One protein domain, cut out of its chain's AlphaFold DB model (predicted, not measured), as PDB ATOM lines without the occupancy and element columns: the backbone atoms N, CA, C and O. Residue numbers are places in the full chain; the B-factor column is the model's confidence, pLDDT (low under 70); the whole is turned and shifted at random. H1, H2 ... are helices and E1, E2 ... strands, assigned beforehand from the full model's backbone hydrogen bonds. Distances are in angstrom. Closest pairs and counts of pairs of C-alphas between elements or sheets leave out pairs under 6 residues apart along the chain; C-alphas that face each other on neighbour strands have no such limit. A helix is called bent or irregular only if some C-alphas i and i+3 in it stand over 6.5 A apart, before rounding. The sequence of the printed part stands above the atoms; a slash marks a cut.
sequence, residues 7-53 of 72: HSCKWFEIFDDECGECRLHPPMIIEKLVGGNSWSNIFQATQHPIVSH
ATOM      1  N   HIS A   7     156.043 196.533 243.643       79.44
ATOM      2  CA  HIS A   7     157.179 197.108 244.375       79.44
ATOM      3  C   HIS A   7     157.514 196.370 245.685       79.44
ATOM      4  O   HIS A   7     158.675 196.266 246.062       79.44
ATOM      5  N   SER A   8     156.520 195.805 246.374       82.50
ATOM      6  CA  SER A   8     156.745 195.052 247.618       82.50
ATOM      7  C   SER A   8     157.072 193.571 247.391       82.50
ATOM      8  O   SER A   8     157.142 192.791 248.347       82.50
ATOM      9  N   CYS A   9     157.214 193.146 246.135       84.81
ATOM     10  CA  CYS A   9     157.480 191.764 245.780       84.81
ATOM     11  C   CYS A   9     158.984 191.488 245.764       84.81
ATOM     12  O   CYS A   9     159.754 192.241 245.184       84.81
ATOM     13  N   LYS A  10     159.401 190.331 246.286       87.12
ATOM     14  CA  LYS A  10     160.802 189.882 246.215       87.12
ATOM     15  C   LYS A  10     161.343 189.721 244.791       87.12
ATOM     16  O   LYS A  10     162.547 189.623 244.605       87.12
ATOM     17  N   TRP A  11     160.447 189.622 243.810       86.19
ATOM     18  CA  TRP A  11     160.778 189.468 242.395       86.19
ATOM     19  C   TRP A  11     160.830 190.792 241.636       86.19
ATOM     20  O   TRP A  11     161.067 190.770 240.430       86.19
ATOM     21  N   PHE A  12     160.546 191.911 242.298       83.62
ATOM     22  CA  PHE A  12     160.612 193.231 241.695       83.62
ATOM     23  C   PHE A  12     161.980 193.851 241.952       83.62
ATOM     24  O   PHE A  12     162.423 193.938 243.097       83.62
ATOM     25  N   GLU A  13     162.635 194.284 240.882       85.19
ATOM     26  CA  GLU A  13     163.897 195.010 240.945       85.19
ATOM     27  C   GLU A  13     163.698 196.412 240.381       85.19
ATOM     28  O   GLU A  13     163.277 196.565 239.238       85.19
ATOM     29  N   ILE A  14     163.956 197.434 241.197       82.31
ATOM     30  CA  ILE A  14     163.783 198.834 240.801       82.31
ATOM     31  C   ILE A  14     164.775 199.156 239.682       82.31
ATOM     32  O   ILE A  14     165.977 198.938 239.833       82.31
ATOM     33  N   PHE A  15     164.256 199.691 238.581       74.81
ATOM     34  CA  PHE A  15     165.046 200.181 237.452       74.81
ATOM     35  C   PHE A  15     164.973 201.713 237.348       74.81
ATOM     36  O   PHE A  15     165.943 202.345 236.941       74.81
ATOM     37  N   ASP A  16     163.841 202.300 237.743       75.69
ATOM     38  CA  ASP A  16     163.532 203.731 237.719       75.69
ATOM     39  C   ASP A  16     162.574 204.074 238.884       75.69
ATOM     40  O   ASP A  16     161.998 203.164 239.486       75.69
ATOM     41  N   ASP A  17     162.366 205.354 239.208       75.44
ATOM     42  CA  ASP A  17     161.577 205.770 240.388       75.44
ATOM     43  C   ASP A  17     160.132 205.224 240.390       75.44
ATOM     44  O   ASP A  17     159.546 204.989 241.450       75.44
ATOM     45  N   GLU A  18     159.555 204.973 239.210       73.56
ATOM     46  CA  GLU A  18     158.175 204.481 239.066       73.56
ATOM     47  C   GLU A  18     158.080 203.069 238.452       73.56
ATOM     48  O   GLU A  18     156.999 202.462 238.431       73.56
ATOM     49  N   CYS A  19     159.202 202.517 237.968       77.75
ATOM     50  CA  CYS A  19     159.251 201.275 237.190       77.75
ATOM     51  C   CYS A  19     160.379 200.322 237.615       77.75
ATOM     52  O   CYS A  19     161.445 200.717 238.075       77.75
ATOM     53  N   GLY A  20     160.169 199.029 237.394       81.12
ATOM     54  CA  GLY A  20     161.156 197.994 237.670       81.12
ATOM     55  C   GLY A  20     160.998 196.762 236.792       81.12
ATOM     56  O   GLY A  20     160.065 196.641 235.998       81.12
ATOM     57  N   GLU A  21     161.926 195.830 236.934       83.81
ATOM     58  CA  GLU A  21     161.905 194.525 236.286       83.81
ATOM     59  C   GLU A  21     161.184 193.498 237.158       83.81
ATOM     60  O   GLU A  21     161.389 193.429 238.371       83.81
ATOM     61  N   CYS A  22     160.384 192.633 236.536       82.88
ATOM     62  CA  CYS A  22     159.850 191.443 237.185       82.88
ATOM     63  C   CYS A  22     160.713 190.218 236.850       82.88
ATOM     64  O   CYS A  22     160.648 189.674 235.746       82.88
ATOM     65  N   ARG A  23     161.472 189.726 237.833       85.25
ATOM     66  CA  ARG A  23     162.359 188.554 237.706       85.25
ATOM     67  C   ARG A  23     161.691 187.224 238.066       85.25
ATOM     68  O   ARG A  23     162.358 186.226 238.331       85.25
ATOM     69  N   LEU A  24     160.358 187.191 238.086       83.56
ATOM     70  CA  LEU A  24     159.605 185.955 238.283       83.56
ATOM     71  C   LEU A  24     159.861 184.994 237.108       83.56
ATOM     72  O   LEU A  24     159.746 185.388 235.950       83.56
ATOM     73  N   HIS A  25     160.135 183.721 237.400       76.12
ATOM     74  CA  HIS A  25     160.233 182.666 236.389       76.12
ATOM     75  C   HIS A  25     159.106 181.625 236.546       76.12
ATOM     76  O   HIS A  25     158.985 181.032 237.621       76.12
ATOM     77  N   PRO A  26     158.297 181.356 235.496       68.06
ATOM     78  CA  PRO A  26     158.266 182.054 234.205       68.06
ATOM     79  C   PRO A  26     157.726 183.497 234.333       68.06
ATOM     80  O   PRO A  26     156.901 183.754 235.216       68.06
ATOM     81  N   PRO A  27     158.162 184.431 233.466       64.19
ATOM     82  CA  PRO A  27     157.742 185.826 233.537       64.19
ATOM     83  C   PRO A  27     156.238 185.963 233.290       64.19
ATOM     84  O   PRO A  27     155.712 185.458 232.297       64.19
ATOM     85  N   MET A  28     155.543 186.669 234.184       65.88
ATOM     86  CA  MET A  28     154.142 187.041 233.991       65.88
ATOM     87  C   MET A  28     154.094 188.478 233.468       65.88
ATOM     88  O   MET A  28     154.433 189.417 234.180       65.88
ATOM     89  N   ILE A  29     153.699 188.645 232.209       61.97
ATOM     90  CA  ILE A  29     153.502 189.964 231.598       61.97
ATOM     91  C   ILE A  29     152.093 190.419 231.972       61.97
ATOM     92  O   ILE A  29     151.122 189.827 231.505       61.97
ATOM     93  N   ILE A  30     151.982 191.420 232.843       57.16
ATOM     94  CA  ILE A  30     150.681 191.897 233.341       57.16
ATOM     95  C   ILE A  30     150.129 192.977 232.421       57.16
ATOM     96  O   ILE A  30     148.967 192.910 232.041       57.16
ATOM     97  N   GLU A  31     150.987 193.875 231.943       55.19
ATOM     98  CA  GLU A  31     150.688 194.724 230.799       55.19
ATOM     99  C   GLU A  31     151.923 194.778 229.912       55.19
ATOM    100  O   GLU A  31     153.053 194.982 230.358       55.19
ATOM    101  N   LYS A  32     151.721 194.543 228.618       54.00
ATOM    102  CA  LYS A  32     152.746 194.828 227.625       54.00
ATOM    103  C   LYS A  32     152.867 196.348 227.627       54.00
ATOM    104  O   LYS A  32     151.949 197.002 227.145       54.00
ATOM    105  N   LEU A  33     153.930 196.913 228.201       53.50
ATOM    106  CA  LEU A  33     154.178 198.353 228.108       53.50
ATOM    107  C   LEU A  33     154.326 198.714 226.624       53.50
ATOM    108  O   LEU A  33     155.382 198.547 226.016       53.50
ATOM    109  N   VAL A  34     153.227 199.150 226.007       48.47
ATOM    110  CA  VAL A  34     153.203 199.681 224.645       48.47
ATOM    111  C   VAL A  34     153.566 201.158 224.755       48.47
ATOM    112  O   VAL A  34     152.700 202.025 224.744       48.47
ATOM    113  N   GLY A  35     154.852 201.453 224.933       44.31
ATOM    114  CA  GLY A  35     155.318 202.825 225.121       44.31
ATOM    115  C   GLY A  35     156.718 203.050 224.570       44.31
ATOM    116  O   GLY A  35     157.690 202.814 225.265       44.31
ATOM    117  N   GLY A  36     156.819 203.556 223.338       53.78
ATOM    118  CA  GLY A  36     158.018 204.200 222.785       53.78
ATOM    119  C   GLY A  36     159.286 203.346 222.589       53.78
ATOM    120  O   GLY A  36     159.480 202.268 223.151       53.78
ATOM    121  N   ASN A  37     160.194 203.877 221.765       57.31
ATOM    122  CA  ASN A  37     161.434 203.210 221.350       57.31
ATOM    123  C   ASN A  37     162.364 202.872 222.537       57.31
ATOM    124  O   ASN A  37     163.098 201.892 222.473       57.31
ATOM    125  N   SER A  38     162.315 203.638 223.634       60.25
ATOM    126  CA  SER A  38     163.217 203.475 224.784       60.25
ATOM    127  C   SER A  38     162.876 202.273 225.675       60.25
ATOM    128  O   SER A  38     163.772 201.515 226.034       60.25
ATOM    129  N   TRP A  39     161.598 202.033 225.986       60.75
ATOM    130  CA  TRP A  39     161.191 200.914 226.854       60.75
ATOM    131  C   TRP A  39     161.293 199.563 226.149       60.75
ATOM    132  O   TRP A  39     161.645 198.557 226.762       60.75
ATOM    133  N   SER A  40     161.074 199.559 224.831       59.19
ATOM    134  CA  SER A  40     161.323 198.388 223.983       59.19
ATOM    135  C   SER A  40     162.798 197.969 224.014       59.19
ATOM    136  O   SER A  40     163.091 196.775 224.043       59.19
ATOM    137  N   ASN A  41     163.722 198.936 224.053       59.16
ATOM    138  CA  ASN A  41     165.157 198.666 224.158       59.16
ATOM    139  C   ASN A  41     165.537 198.108 225.535       59.16
ATOM    140  O   ASN A  41     166.337 197.179 225.608       59.16
ATOM    141  N   ILE A  42     164.940 198.625 226.613       62.62
ATOM    142  CA  ILE A  42     165.182 198.124 227.974       62.62
ATOM    143  C   ILE A  42     164.693 196.677 228.101       62.62
ATOM    144  O   ILE A  42     165.453 195.817 228.531       62.62
ATOM    145  N   PHE A  43     163.484 196.367 227.624       63.38
ATOM    146  CA  PHE A  43     162.975 194.991 227.621       63.38
ATOM    147  C   PHE A  43     163.884 194.024 226.840       63.38
ATOM    148  O   PHE A  43     164.123 192.899 227.275       63.38
ATOM    149  N   GLN A  44     164.421 194.456 225.691       61.66
ATOM    150  CA  GLN A  44     165.381 193.651 224.928       61.66
ATOM    151  C   GLN A  44     166.704 193.440 225.675       61.66
ATOM    152  O   GLN A  44     167.288 192.364 225.563       61.66
ATOM    153  N   ALA A  45     167.167 194.441 226.427       62.84
ATOM    154  CA  ALA A  45     168.405 194.358 227.193       62.84
ATOM    155  C   ALA A  45     168.283 193.433 228.414       62.84
ATOM    156  O   ALA A  45     169.234 192.725 228.736       62.84
ATOM    157  N   THR A  46     167.127 193.425 229.081       65.31
ATOM    158  CA  THR A  46     166.959 192.754 230.379       65.31
ATOM    159  C   THR A  46     166.300 191.383 230.254       65.31
ATOM    160  O   THR A  46     166.421 190.571 231.162       65.31
ATOM    161  N   GLN A  47     165.607 191.098 229.140       73.81
ATOM    162  CA  GLN A  47     164.804 189.880 228.916       73.81
ATOM    163  C   GLN A  47     163.700 189.635 229.965       73.81
ATOM    164  O   GLN A  47     163.017 188.606 229.928       73.81
ATOM    165  N   HIS A  48     163.483 190.590 230.869       75.62
ATOM    166  CA  HIS A  48     162.491 190.543 231.931       75.62
ATOM    167  C   HIS A  48     161.380 191.568 231.659       75.62
ATOM    168  O   HIS A  48     161.657 192.665 231.166       75.62
ATOM    169  N   PRO A  49     160.106 191.247 231.960       77.56
ATOM    170  CA  PRO A  49     159.020 192.209 231.836       77.56
ATOM    171  C   PRO A  49     159.272 193.437 232.704       77.56
ATOM    172  O   PRO A  49     159.594 193.308 233.885       77.56
ATOM    173  N   ILE A  50     159.059 194.613 232.124       79.50
ATOM    174  CA  ILE A  50     159.068 195.871 232.862       79.50
ATOM    175  C   ILE A  50     157.665 196.108 233.418       79.50
ATOM    176  O   ILE A  50     156.677 196.023 232.686       79.50
ATOM    177  N   VAL A  51     157.580 196.359 234.720       78.38
ATOM    178  CA  VAL A  51     156.340 196.575 235.467       78.38
ATOM    179  C   VAL A  51     156.477 197.839 236.316       78.38
ATOM    180  O   VAL A  51     157.552 198.157 236.809       78.38
ATOM    181  N   SER A  52     155.390 198.582 236.485       76.44
ATOM    182  CA  SER A  52     155.344 199.765 237.359       76.44
ATOM    183  C   SER A  52     154.906 199.426 238.784       76.44
ATOM    184  O   SER A  52     154.366 198.347 239.043       76.44
ATOM    185  N   HIS A  53     155.052 200.385 239.701       72.94
ATOM    186  CA  HIS A  53     154.541 200.295 241.077       72.94
ATOM    187  C   HIS A  53     153.025 200.006 241.195       72.94
ATOM    188  O   HIS A  53     152.583 199.489 242.217       72.94
TER     189      HIS A  53
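This is residues 7 to 53 of the 72 residues of an uncharacterized protein of Desulfobacterales bacterium (UniProt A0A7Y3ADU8). A small antiparallel sheet of three short strands, E1, E2 and E3, has a single helix, H1, on the side away from E1, where it only grazes the sheet. A wide loop without named elements, residues 23 to 35, swings out from the end of E2 and round to the start of H1, and a short turn leads from H1 back into E3. The printed part has 47 residues, with one named helix and three named strands in the order E1, E2, H1, E3; across the sheet the order is E1, E2, E3. The class is mixed, helices and strands, with 21 residues in named elements, under half of those printed. The whole is compact, with a radius of gyration of the C-alphas of 9.9 A, and spans 28 by 24 by 17 A.

The sheet is made of E1, residues 12 to 14, E2, residues 19 to 22, and E3, residues 50 to 52; E2 is its inner strand, E1 and E3 its edge strands. E1 and E2 form a hairpin and are antiparallel, at 144 degrees between their directions. N 13 and O 21 are 2.9 A apart and N 21 and O 13 are 2.8 A apart, both within hydrogen-bond range. E2 and E3 are antiparallel at 129 degrees; N 20 and O 51 are within hydrogen-bond range at 2.8 A, and so are N 51 and O 20 at 2.8 A. H1, residues 36 to 46, is on the sheet but only grazes it, with its residues 39 to 46. Its closest C-alphas to E3 are those of Phe 43 and Ile 50, 6.6 A apart; to E2, those of Thr 46 and Glu 21, 8.0 A apart. In H1, 6 of 7 O i to N i+4 pairs are within hydrogen-bond range.

E2 measures 9.9 A from first to last C-alpha, E3 7.0 A and E1 6.5 A. E1 begins at C-alpha 12, (160.612, 193.231, 241.695), and E3 ends at C-alpha 52, (155.344, 199.765, 237.359). H1 measures 16.4 A and begins at C-alpha 36, (158.018, 204.200, 222.785). It is neither bent nor irregular, but only just: C-alphas 36 and 39 are 6.1 A apart.

The C-alphas farthest apart are those of Lys 10 and Asn 37, 28.2 A, while those of His 7 and His 53, the first and last printed, are 5.3 A apart. The printed part has no cut. The link from E2 to H1, 13 residues, is long; those from E1 to E2 and from H1 to E3 are tight. The mean pLDDT of the printed part is 70.5, and residues 26 to 46 are under 70.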